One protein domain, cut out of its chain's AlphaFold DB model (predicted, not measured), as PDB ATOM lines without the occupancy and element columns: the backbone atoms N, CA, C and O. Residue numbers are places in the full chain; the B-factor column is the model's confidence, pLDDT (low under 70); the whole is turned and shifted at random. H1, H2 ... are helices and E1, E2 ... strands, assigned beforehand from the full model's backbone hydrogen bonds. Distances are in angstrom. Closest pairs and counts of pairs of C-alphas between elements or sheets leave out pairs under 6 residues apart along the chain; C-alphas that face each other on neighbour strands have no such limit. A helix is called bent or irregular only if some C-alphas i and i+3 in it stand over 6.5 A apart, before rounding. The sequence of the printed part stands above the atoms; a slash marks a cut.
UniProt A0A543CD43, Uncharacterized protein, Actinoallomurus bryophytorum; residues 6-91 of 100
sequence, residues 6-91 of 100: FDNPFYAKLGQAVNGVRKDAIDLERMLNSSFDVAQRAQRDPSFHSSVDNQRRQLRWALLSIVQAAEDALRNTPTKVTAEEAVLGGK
ATOM      1  N   PHE A   6     170.970 207.645 135.845       78.19
ATOM      2  CA  PHE A   6     172.330 207.977 136.263       78.19
ATOM      3  C   PHE A   6     172.312 209.122 137.274       78.19
ATOM      4  O   PHE A   6     171.352 209.891 137.329       78.19
ATOM      5  N   ASP A   7     173.375 209.254 138.065       81.88
ATOM      6  CA  ASP A   7     173.523 210.396 138.968       81.88
ATOM      7  C   ASP A   7     173.631 211.696 138.164       81.88
ATOM      8  O   ASP A   7     174.355 211.778 137.169       81.88
ATOM      9  N   ASN A   8     172.901 212.726 138.594       77.81
ATOM     10  CA  ASN A   8     172.905 214.021 137.928       77.81
ATOM     11  C   ASN A   8     174.271 214.713 138.119       77.81
ATOM     12  O   ASN A   8     174.600 215.117 139.242       77.81
ATOM     13  N   PRO A   9     175.050 214.935 137.042       76.81
ATOM     14  CA  PRO A   9     176.401 215.488 137.146       76.81
ATOM     15  C   PRO A   9     176.422 216.955 137.612       76.81
ATOM     16  O   PRO A   9     177.466 217.458 138.036       76.81
ATOM     17  N   PHE A  10     175.286 217.656 137.553       80.75
ATOM     18  CA  PHE A  10     175.155 219.055 137.959       80.75
ATOM     19  C   PHE A  10     174.676 219.218 139.403       80.75
ATOM     20  O   PHE A  10     174.903 220.274 139.990       80.75
ATOM     21  N   TYR A  11     174.074 218.186 140.002       82.56
ATOM     22  CA  TYR A  11     173.475 218.273 141.338       82.56
ATOM     23  C   TYR A  11     174.497 218.663 142.412       82.56
ATOM     24  O   TYR A  11     174.258 219.570 143.207       82.56
ATOM     25  N   ALA A  12     175.683 218.046 142.396       84.69
ATOM     26  CA  ALA A  12     176.753 218.375 143.339       84.69
ATOM     27  C   ALA A  12     177.258 219.821 143.175       84.69
ATOM     28  O   ALA A  12     177.497 220.510 144.166       84.69
ATOM     29  N   LYS A  13     177.379 220.303 141.929       86.50
ATOM     30  CA  LYS A  13     177.791 221.685 141.631       86.50
ATOM     31  C   LYS A  13     176.735 222.694 142.078       86.50
ATOM     32  O   LYS A  13     177.083 223.704 142.680       86.50
ATOM     33  N   LEU A  14     175.456 222.398 141.839       85.62
ATOM     34  CA  LEU A  14     174.346 223.212 142.328       85.62
ATOM     35  C   LEU A  14     174.342 223.255 143.860       85.62
ATOM     36  O   LEU A  14     174.243 224.330 144.435       85.62
ATOM     37  N   GLY A  15     174.548 222.115 144.525       89.62
ATOM     38  CA  GLY A  15     174.676 222.055 145.981       89.62
ATOM     39  C   GLY A  15     175.821 222.918 146.525       89.62
ATOM     40  O   GLY A  15     175.646 223.627 147.514       89.62
ATOM     41  N   GLN A  16     176.981 222.919 145.858       92.00
ATOM     42  CA  GLN A  16     178.095 223.810 146.207       92.00
ATOM     43  C   GLN A  16     177.735 225.289 146.016       92.00
ATOM     44  O   GLN A  16     178.015 226.093 146.903       92.00
ATOM     45  N   ALA A  17     177.084 225.643 144.905       89.38
ATOM     46  CA  ALA A  17     176.657 227.014 144.634       89.38
ATOM     47  C   ALA A  17     175.636 227.515 145.671       89.38
ATOM     48  O   ALA A  17     175.797 228.608 146.205       89.38
ATOM     49  N   VAL A  18     174.638 226.698 146.024       91.75
ATOM     50  CA  VAL A  18     173.636 227.028 147.054       91.75
ATOM     51  C   VAL A  18     174.285 227.220 148.425       91.75
ATOM     52  O   VAL A  18     173.967 228.174 149.133       91.75
ATOM     53  N   ASN A  19     175.251 226.371 148.786       93.00
ATOM     54  CA  ASN A  19     176.030 226.561 150.010       93.00
ATOM     55  C   ASN A  19     176.852 227.858 149.986       93.00
ATOM     56  O   ASN A  19     176.966 228.519 151.018       93.00
ATOM     57  N   GLY A  20     177.392 228.237 148.822       93.44
ATOM     58  CA  GLY A  20     178.047 229.528 148.608       93.44
ATOM     59  C   GLY A  20     177.100 230.696 148.874       93.44
ATOM     60  O   GLY A  20     177.378 231.511 149.745       93.44
ATOM     61  N   VAL A  21     175.925 230.702 148.234       92.00
ATOM     62  CA  VAL A  21     174.884 231.731 148.433       92.00
ATOM     63  C   VAL A  21     174.493 231.860 149.906       92.00
ATOM     64  O   VAL A  21     174.381 232.970 150.423       92.00
ATOM     65  N   ARG A  22     174.322 230.735 150.613       93.12
ATOM     66  CA  ARG A  22     174.036 230.740 152.055       93.12
ATOM     67  C   ARG A  22     175.151 231.418 152.850       93.12
ATOM     68  O   ARG A  22     174.859 232.215 153.740       93.12
ATOM     69  N   LYS A  23     176.412 231.091 152.564       95.19
ATOM     70  CA  LYS A  23     177.562 231.686 153.252       95.19
ATOM     71  C   LYS A  23     177.651 233.186 152.976       95.19
ATOM     72  O   LYS A  23     177.746 233.962 153.922       95.19
ATOM     73  N   ASP A  24     177.541 233.582 151.713       93.44
ATOM     74  CA  ASP A  24     177.621 234.980 151.294       93.44
ATOM     75  C   ASP A  24     176.502 235.816 151.927       93.44
ATOM     76  O   ASP A  24     176.744 236.933 152.382       93.44
ATOM     77  N   ALA A  25     175.288 235.265 152.041       92.38
ATOM     78  CA  ALA A  25     174.178 235.924 152.723       92.38
ATOM     79  C   ALA A  25     174.469 236.181 154.214       92.38
ATOM     80  O   ALA A  25     174.184 237.269 154.716       92.38
ATOM     81  N   ILE A  26     175.071 235.214 154.915       91.69
ATOM     82  CA  ILE A  26     175.469 235.357 156.328       91.69
ATOM     83  C   ILE A  26     176.587 236.395 156.478       91.69
ATOM     84  O   ILE A  26     176.533 237.248 157.370       91.69
ATOM     85  N   ASP A  27     177.596 236.336 155.610       92.44
ATOM     86  CA  ASP A  27     178.724 237.265 155.638       92.44
ATOM     87  C   ASP A  27     178.250 238.703 155.363       92.44
ATOM     88  O   ASP A  27     178.615 239.635 156.088       92.44
ATOM     89  N   LEU A  28     177.346 238.882 154.396       90.00
ATOM     90  CA  LEU A  28     176.755 240.175 154.064       90.00
ATOM     91  C   LEU A  28     175.858 240.715 155.191       90.00
ATOM     92  O   LEU A  28     175.951 241.899 155.521       90.00
ATOM     93  N   GLU A  29     175.054 239.866 155.844       91.50
ATOM     94  CA  GLU A  29     174.285 240.249 157.038       91.50
ATOM     95  C   GLU A  29     175.214 240.749 158.158       91.50
ATOM     96  O   GLU A  29     174.962 241.793 158.767       91.50
ATOM     97  N   ARG A  30     176.330 240.053 158.407       90.31
ATOM     98  CA  ARG A  30     177.312 240.441 159.432       90.31
ATOM     99  C   ARG A  30     177.995 241.774 159.110       90.31
ATOM    100  O   ARG A  30     178.127 242.622 160.000       90.31
ATOM    101  N   MET A  31     178.429 241.966 157.863       88.81
ATOM    102  CA  MET A  31     179.078 243.206 157.426       88.81
ATOM    103  C   MET A  31     178.128 244.398 157.549       88.81
ATOM    104  O   MET A  31     178.489 245.428 158.119       88.81
ATOM    105  N   LEU A  32     176.889 244.244 157.076       86.50
ATOM    106  CA  LEU A  32     175.904 245.322 157.093       86.50
ATOM    107  C   LEU A  32     175.402 245.628 158.502       86.50
ATOM    108  O   LEU A  32     175.215 246.798 158.825       86.50
ATOM    109  N   ASN A  33     175.277 244.627 159.380       87.31
ATOM    110  CA  ASN A  33     174.965 244.874 160.789       87.31
ATOM    111  C   ASN A  33     175.989 245.798 161.452       87.31
ATOM    112  O   ASN A  33     175.585 246.749 162.117       87.31
ATOM    113  N   SER A  34     177.280 245.578 161.196       87.50
ATOM    114  CA  SER A  34     178.350 246.432 161.726       87.50
ATOM    115  C   SER A  34     178.240 247.869 161.199       87.50
ATOM    116  O   SER A  34     178.342 248.823 161.968       87.50
ATOM    117  N   SER A  35     177.960 248.037 159.902       85.88
ATOM    118  CA  SER A  35     177.747 249.356 159.290       85.88
ATOM    119  C   SER A  35     176.523 250.083 159.861       85.88
ATOM    120  O   SER A  35     176.591 251.282 160.131       85.88
ATOM    121  N   PHE A  36     175.420 249.366 160.096       86.12
ATOM    122  CA  PHE A  36     174.216 249.925 160.714       86.12
ATOM    123  C   PHE A  36     174.461 250.374 162.160       86.12
ATOM    124  O   PHE A  36     174.002 251.452 162.535       86.12
ATOM    125  N   ASP A  37     175.230 249.615 162.947       87.31
ATOM    126  CA  ASP A  37     175.580 250.001 164.320       87.31
ATOM    127  C   ASP A  37     176.420 251.287 164.349       87.31
ATOM    128  O   ASP A  37     176.205 252.163 165.191       87.31
ATOM    129  N   VAL A  38     177.367 251.432 163.414       86.62
ATOM    130  CA  VAL A  38     178.163 252.662 163.267       86.62
ATOM    131  C   VAL A  38     177.268 253.844 162.892       86.62
ATOM    132  O   VAL A  38     177.368 254.901 163.516       86.62
ATOM    133  N   ALA A  39     176.360 253.664 161.927       82.56
ATOM    134  CA  ALA A  39     175.422 254.704 161.509       82.56
ATOM    135  C   ALA A  39     174.503 255.150 162.661       82.56
ATOM    136  O   ALA A  39     174.344 256.347 162.894       82.56
ATOM    137  N   GLN A  40     173.948 254.208 163.432       85.00
ATOM    138  CA  GLN A  40     173.118 254.523 164.599       85.00
ATOM    139  C   GLN A  40     173.902 255.271 165.684       85.00
ATOM    140  O   GLN A  40     173.374 256.210 166.270       85.00
ATOM    141  N   ARG A  41     175.168 254.918 165.937       85.19
ATOM    142  CA  ARG A  41     176.007 255.629 166.923       85.19
ATOM    143  C   ARG A  41     176.385 257.045 166.487       85.19
ATOM    144  O   ARG A  41     176.545 257.913 167.342       85.19
ATOM    145  N   ALA A  42     176.551 257.274 165.185       86.31
ATOM    146  CA  ALA A  42     176.886 258.588 164.640       86.31
ATOM    147  C   ALA A  42     175.703 259.573 164.707       86.31
ATOM    148  O   ALA A  42     175.910 260.778 164.862       86.31
ATOM    149  N   GLN A  43     174.468 259.070 164.635       82.06
ATOM    150  CA  GLN A  43     173.254 259.884 164.613       82.06
ATOM    151  C   GLN A  43     172.563 259.922 165.985       82.06
ATOM    152  O   GLN A  43     172.323 258.889 166.601       82.06
ATOM    153  N   ARG A  44     172.160 261.111 166.452       79.81
ATOM    154  CA  ARG A  44     171.396 261.277 167.711       79.81
ATOM    155  C   ARG A  44     169.876 261.319 167.521       79.81
ATOM    156  O   ARG A  44     169.151 261.413 168.505       79.81
ATOM    157  N   ASP A  45     169.407 261.294 166.276       85.06
ATOM    158  CA  ASP A  45     167.987 261.397 165.932       85.06
ATOM    159  C   ASP A  45     167.276 260.033 166.097       85.06
ATOM    160  O   ASP A  45     167.624 259.080 165.392       85.06
ATOM    161  N   PRO A  46     166.260 259.921 166.976       81.31
ATOM    162  CA  PRO A  46     165.493 258.686 167.156       81.31
ATOM    163  C   PRO A  46     164.762 258.212 165.889       81.31
ATOM    164  O   PRO A  46     164.595 257.008 165.680       81.31
ATOM    165  N   SER A  47     164.334 259.134 165.019       84.81
ATOM    166  CA  SER A  47     163.653 258.785 163.766       84.81
ATOM    167  C   SER A  47     164.599 258.062 162.802       84.81
ATOM    168  O   SER A  47     164.217 257.067 162.178       84.81
ATOM    169  N   PHE A  48     165.871 258.468 162.773       85.25
ATOM    170  CA  PHE A  48     166.920 257.801 162.009       85.25
ATOM    171  C   PHE A  48     167.168 256.374 162.511       85.25
ATOM    172  O   PHE A  48     167.263 255.452 161.703       85.25
ATOM    173  N   HIS A  49     167.200 256.162 163.833       83.12
ATOM    174  CA  HIS A  49     167.388 254.825 164.417       83.12
ATOM    175  C   HIS A  49     166.288 253.857 163.980       83.12
ATOM    176  O   HIS A  49     166.595 252.753 163.530       83.12
ATOM    177  N   SER A  50     165.028 254.305 164.015       84.38
ATOM    178  CA  SER A  50     163.884 253.501 163.563       84.38
ATOM    179  C   SER A  50     163.946 253.153 162.069       84.38
ATOM    180  O   SER A  50     163.587 252.043 161.670       84.38
ATOM    181  N   SER A  51     164.452 254.071 161.235       88.38
ATOM    182  CA  SER A  51     164.649 253.839 159.802       88.38
ATOM    183  C   SER A  51     165.734 252.788 159.550       88.38
ATOM    184  O   SER A  51     165.508 251.843 158.794       88.38
ATOM    185  N   VAL A  52     166.866 252.884 160.256       87.56
ATOM    186  CA  VAL A  52     167.957 251.900 160.175       87.56
ATOM    187  C   VAL A  52     167.498 250.510 160.627       87.56
ATOM    188  O   VAL A  52     167.792 249.521 159.955       87.56
ATOM    189  N   ASP A  53     166.714 250.408 161.701       88.06
ATOM    190  CA  ASP A  53     166.167 249.123 162.154       88.06
ATOM    191  C   ASP A  53     165.210 248.504 161.126       88.06
ATOM    192  O   ASP A  53     165.220 247.288 160.910       88.06
ATOM    193  N   ASN A  54     164.389 249.327 160.470       90.38
ATOM    194  CA  ASN A  54     163.510 248.869 159.398       90.38
ATOM    195  C   ASN A  54     164.312 248.387 158.183       90.38
ATOM    196  O   ASN A  54     164.024 247.309 157.659       90.38
ATOM    197  N   GLN A  55     165.351 249.123 157.779       89.00
ATOM    198  CA  GLN A  55     166.265 248.716 156.707       89.00
ATOM    199  C   GLN A  55     166.974 247.397 157.042       89.00
ATOM    200  O   GLN A  55     167.018 246.492 156.208       89.00
ATOM    201  N   ARG A  56     167.449 247.235 158.284       89.81
ATOM    202  CA  ARG A  56     168.067 245.994 158.774       89.81
ATOM    203  C   ARG A  56     167.105 244.809 158.680       89.81
ATOM    204  O   ARG A  56     167.493 243.741 158.210       89.81
ATOM    205  N   ARG A  57     165.839 244.987 159.077       91.25
ATOM    206  CA  ARG A  57     164.818 243.937 158.923       91.25
ATOM    207  C   ARG A  57     164.594 243.600 157.454       91.25
ATOM    208  O   ARG A  57     164.659 242.427 157.106       91.25
ATOM    209  N   GLN A  58     164.351 244.596 156.603       92.69
ATOM    210  CA  GLN A  58     164.093 244.385 155.173       92.69
ATOM    211  C   GLN A  58     165.234 243.627 154.491       92.69
ATOM    212  O   GLN A  58     164.983 242.659 153.776       92.69
ATOM    213  N   LEU A  59     166.478 244.013 154.774       90.81
ATOM    214  CA  LEU A  59     167.663 243.319 154.286       90.81
ATOM    215  C   LEU A  59     167.680 241.852 154.728       90.81
ATOM    216  O   LEU A  59     167.863 240.964 153.900       90.81
ATOM    217  N   ARG A  60     167.459 241.586 156.021       91.25
ATOM    218  CA  ARG A  60     167.439 240.217 156.550       91.25
ATOM    219  C   ARG A  60     166.384 239.355 155.855       91.25
ATOM    220  O   ARG A  60     166.670 238.223 155.479       91.25
ATOM    221  N   TRP A  61     165.185 239.894 155.643       94.25
ATOM    222  CA  TRP A  61     164.126 239.205 154.901       94.25
ATOM    223  C   TRP A  61     164.521 238.923 153.448       94.25
ATOM    224  O   TRP A  61     164.290 237.816 152.962       94.25
ATOM    225  N   ALA A  62     165.149 239.884 152.768       92.56
ATOM    226  CA  ALA A  62     165.620 239.703 151.398       92.56
ATOM    227  C   ALA A  62     166.682 238.594 151.298       92.56
ATOM    228  O   ALA A  62     166.584 237.730 150.429       92.56
ATOM    229  N   LEU A  63     167.650 238.565 152.219       92.44
ATOM    230  CA  LEU A  63     168.697 237.538 152.247       92.44
ATOM    231  C   LEU A  63     168.131 236.144 152.514       92.44
ATOM    232  O   LEU A  63     168.468 235.200 151.802       92.44
ATOM    233  N   LEU A  64     167.225 236.021 153.487       92.44
ATOM    234  CA  LEU A  64     166.546 234.756 153.770       92.44
ATOM    235  C   LEU A  64     165.738 234.263 152.565       92.44
ATOM    236  O   LEU A  64     165.781 233.078 152.255       92.44
ATOM    237  N   SER A  65     165.054 235.167 151.860       94.12
ATOM    238  CA  SER A  65     164.302 234.839 150.645       94.12
ATOM    239  C   SER A  65     165.205 234.291 149.534       94.12
ATOM    240  O   SER A  65     164.885 233.273 148.924       94.12
ATOM    241  N   ILE A  66     166.372 234.906 149.307       91.56
ATOM    242  CA  ILE A  66     167.341 234.445 148.300       91.56
ATOM    243  C   ILE A  66     167.879 233.054 148.653       91.56
ATOM    244  O   ILE A  66     167.920 232.175 147.792       91.56
ATOM    245  N   VAL A  67     168.263 232.835 149.916       94.00
ATOM    246  CA  VAL A  67     168.745 231.524 150.379       94.00
ATOM    247  C   VAL A  67     167.651 230.468 150.232       94.00
ATOM    248  O   VAL A  67     167.922 229.385 149.723       94.00
ATOM    249  N   GLN A  68     166.416 230.795 150.610       93.44
ATOM    250  CA  GLN A  68     165.277 229.890 150.478       93.44
ATOM    251  C   GLN A  68     165.022 229.521 149.013       93.44
ATOM    252  O   GLN A  68     164.907 228.342 148.698       93.44
ATOM    253  N   ALA A  69     165.019 230.498 148.102       91.38
ATOM    254  CA  ALA A  69     164.849 230.247 146.673       91.38
ATOM    255  C   ALA A  69     165.965 229.353 146.101       91.38
ATOM    256  O   ALA A  69     165.700 228.468 145.287       91.38
ATOM    257  N   ALA A  70     167.208 229.550 146.550       90.00
ATOM    258  CA  ALA A  70     168.345 228.724 146.156       90.00
ATOM    259  C   ALA A  70     168.226 227.281 146.690       90.00
ATOM    260  O   ALA A  70     168.461 226.321 145.953       90.00
ATOM    261  N   GLU A  71     167.813 227.109 147.950       92.38
ATOM    262  CA  GLU A  71     167.540 225.791 148.532       92.38
ATOM    263  C   GLU A  71     166.374 225.084 147.834       92.38
ATOM    264  O   GLU A  71     166.465 223.890 147.550       92.38
ATOM    265  N   ASP A  72     165.302 225.806 147.515       91.31
ATOM    266  CA  ASP A  72     164.140 225.256 146.820       91.31
ATOM    267  C   ASP A  72     164.498 224.831 145.392       91.31
ATOM    268  O   ASP A  72     164.080 223.761 144.944       91.31
ATOM    269  N   ALA A  73     165.341 225.595 144.690       85.75
ATOM    270  CA  ALA A  73     165.873 225.190 143.392       85.75
ATOM    271  C   ALA A  73     166.661 223.870 143.486       85.75
ATOM    272  O   ALA A  73     166.474 222.976 142.658       85.75
ATOM    273  N   LEU A  74     167.490 223.698 144.522       88.00
ATOM    274  CA  LEU A  74     168.223 222.449 144.749       88.00
ATOM    275  C   LEU A  74     167.296 221.281 145.105       88.00
ATOM    276  O   LEU A  74     167.484 220.184 144.585       88.00
ATOM    277  N   ARG A  75     166.288 221.500 145.959       87.38
ATOM    278  CA  ARG A  75     165.312 220.464 146.350       87.38
ATOM    279  C   ARG A  75     164.478 219.978 145.169       87.38
ATOM    280  O   ARG A  75     164.192 218.789 145.082       87.38
ATOM    281  N   ASN A  76     164.121 220.885 144.262       86.12
ATOM    282  CA  ASN A  76     163.370 220.566 143.050       86.12
ATOM    283  C   ASN A  76     164.253 220.002 141.925       86.12
ATOM    284  O   ASN A  76     163.732 219.551 140.906       86.12
ATOM    285  N   THR A  77     165.581 220.006 142.087       82.75
ATOM    286  CA  THR A  77     166.495 219.427 141.102       82.75
ATOM    287  C   THR A  77     166.590 217.911 141.303       82.75
ATOM    288  O   THR A  77     166.951 217.458 142.393       82.75
ATOM    289  N   PRO A  78     166.324 217.093 140.268       82.19
ATOM    290  CA  PRO A  78     166.409 215.644 140.382       82.19
ATOM    291  C   PRO A  78     167.855 215.189 140.624       82.19
ATOM    292  O   PRO A  78     168.786 215.614 139.935       82.19
ATOM    293  N   THR A  79     168.040 214.286 141.590       82.88
ATOM    294  CA  THR A  79     169.343 213.667 141.901       82.88
ATOM    295  C   THR A  79     169.752 212.620 140.876       82.88
ATOM    296  O   THR A  79     170.941 212.362 140.701       82.88
ATOM    297  N   LYS A  80     168.772 212.037 140.181       81.88
ATOM    298  CA  LYS A  80     168.969 211.049 139.127       81.88
ATOM    299  C   LYS A  80     168.257 211.481 137.859       81.88
ATOM    300  O   LYS A  80     167.117 211.930 137.924       81.88
ATOM    301  N   VAL A  81     168.929 211.324 136.731       79.38
ATOM    302  CA  VAL A  81     168.456 211.732 135.405       79.38
ATOM    303  C   VAL A  81     168.748 210.628 134.395       79.38
ATOM    304  O   VAL A  81     169.651 209.811 134.586       79.38
ATOM    305  N   THR A  82     167.978 210.569 133.319       77.62
ATOM    306  CA  THR A  82     168.276 209.676 132.190       77.62
ATOM    307  C   THR A  82     169.530 210.140 131.436       77.62
ATOM    308  O   THR A  82     169.978 211.277 131.586       77.62
ATOM    309  N   ALA A  83     170.121 209.276 130.602       73.62
ATOM    310  CA  ALA A  83     171.297 209.644 129.799       73.62
ATOM    311  C   ALA A  83     171.031 210.848 128.872       73.62
ATOM    312  O   ALA A  83     171.888 211.716 128.728       73.62
ATOM    313  N   GLU A  84     169.833 210.927 128.285       71.62
ATOM    314  CA  GLU A  84     169.417 212.045 127.431       71.62
ATOM    315  C   GLU A  84     169.312 213.349 128.234       71.62
ATOM    316  O   GLU A  84     169.857 214.372 127.827       71.62
ATOM    317  N   GLU A  85     168.708 213.302 129.425       66.75
ATOM    318  CA  GLU A  85     168.612 214.441 130.345       66.75
ATOM    319  C   GLU A  85     169.958 214.850 130.949       66.75
ATOM    320  O   GLU A  85     170.135 216.015 131.279       66.75
ATOM    321  N   ALA A  86     170.927 213.944 131.096       64.19
ATOM    322  CA  ALA A  86     172.274 214.289 131.557       64.19
ATOM    323  C   ALA A  86     173.053 215.081 130.491       64.19
ATOM    324  O   ALA A  86     173.748 216.045 130.816       64.19
ATOM    325  N   VAL A  87     172.900 214.706 129.215       66.31
ATOM    326  CA  VAL A  87     173.483 215.423 128.067       66.31
ATOM    327  C   VAL A  87     172.766 216.758 127.849       66.31
ATOM    328  O   VAL A  87     173.413 217.786 127.638       66.31
ATOM    329  N   LEU A  88     171.437 216.763 127.970       61.62
ATOM    330  CA  LEU A  88     170.615 217.969 127.942       61.62
ATOM    331  C   LEU A  88     170.752 218.800 129.218       61.62
ATOM    332  O   LEU A  88     170.517 219.984 129.170       61.62
ATOM    333  N   GLY A  89     171.186 218.278 130.359       55.56
ATOM    334  CA  GLY A  89     171.381 219.059 131.589       55.56
ATOM    335  C   GLY A  89     172.468 220.132 131.449       55.56
ATOM    336  O   GLY A  89     172.447 221.127 132.167       55.56
ATOM    337  N   GLY A  90     173.364 219.990 130.462       48.09
ATOM    338  CA  GLY A  90     174.272 221.058 130.018       48.09
ATOM    339  C   GLY A  90     173.594 222.163 129.186       48.09
ATOM    340  O   GLY A  90     174.211 223.181 128.889       48.09
ATOM    341  N   LYS A  91     172.333 221.964 128.805       46.03
ATOM    342  CA  LYS A  91     171.422 222.842 128.054       46.03
ATOM    343  C   LYS A  91     169.986 222.562 128.535       46.03
ATOM    344  O   LYS A  91     169.226 221.942 127.799       46.03
TER     345      LYS A  91
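This is residues 6 to 91 of the 100 residues of an uncharacterized protein of Actinoallomurus bryophytorum (UniProt A0A543CD43). A long helical hairpin, H1 and H2 side by side with their lines only 3 degrees from each other and running opposite ways, has a small head at the end away from its turn. In the head, strand E1 pairs briefly with residues 6 to 7, and the short helix H3 follows it without touching either long helix. The printed part has 86 residues with three named helices and one named strand, in the order H1, H2, E1, H3, and its class is mostly helix. The whole is extended, a rod of 64 by 17 by 16 A, with a radius of gyration of the C-alphas of 19.5 A.

H1, residues 11 to 42, touches H2, residues 46 to 75, and the two form a helical hairpin. They run opposite ways at a shallow tilt of 3 degrees, centre to centre 10.4 A. Their closest C-alphas are those of Arg 22 and Val 67, 5.6 A apart. E1, residues 80 to 82, is apart from both H1 and H2. It pairs with no named strand, but residues 6 to 7 pair antiparallel with residues 80 to 81 of E1. H3, residues 83 to 91, is apart from H1 and H2, and E1 and H3 meet only through their link. Every O i to N i+4 pair is within hydrogen-bond range in H1 and H2, against 3 of 5 in H3.

H1 begins at C-alpha 11, (173.475, 218.273, 141.338), and is 46.7 A long. H2 measures 43.5 A and begins at C-alpha 46, (165.493, 258.686, 167.156). E1 spans 7.1 A. H3 spans 13.3 A and ends at C-alpha 91, (171.422, 222.842, 128.054); it is neither bent nor irregular, but only just: C-alphas 87 and 90 are 6.0 A apart.

The C-alphas farthest apart, those of Arg 44 and Ala 83, are 64.1 A apart. Residues 42 to 47 stand free. The three links are tight, and the printed part has no cut. The mean pLDDT of the printed part is 84.9; residues 85 to 91 are under 70.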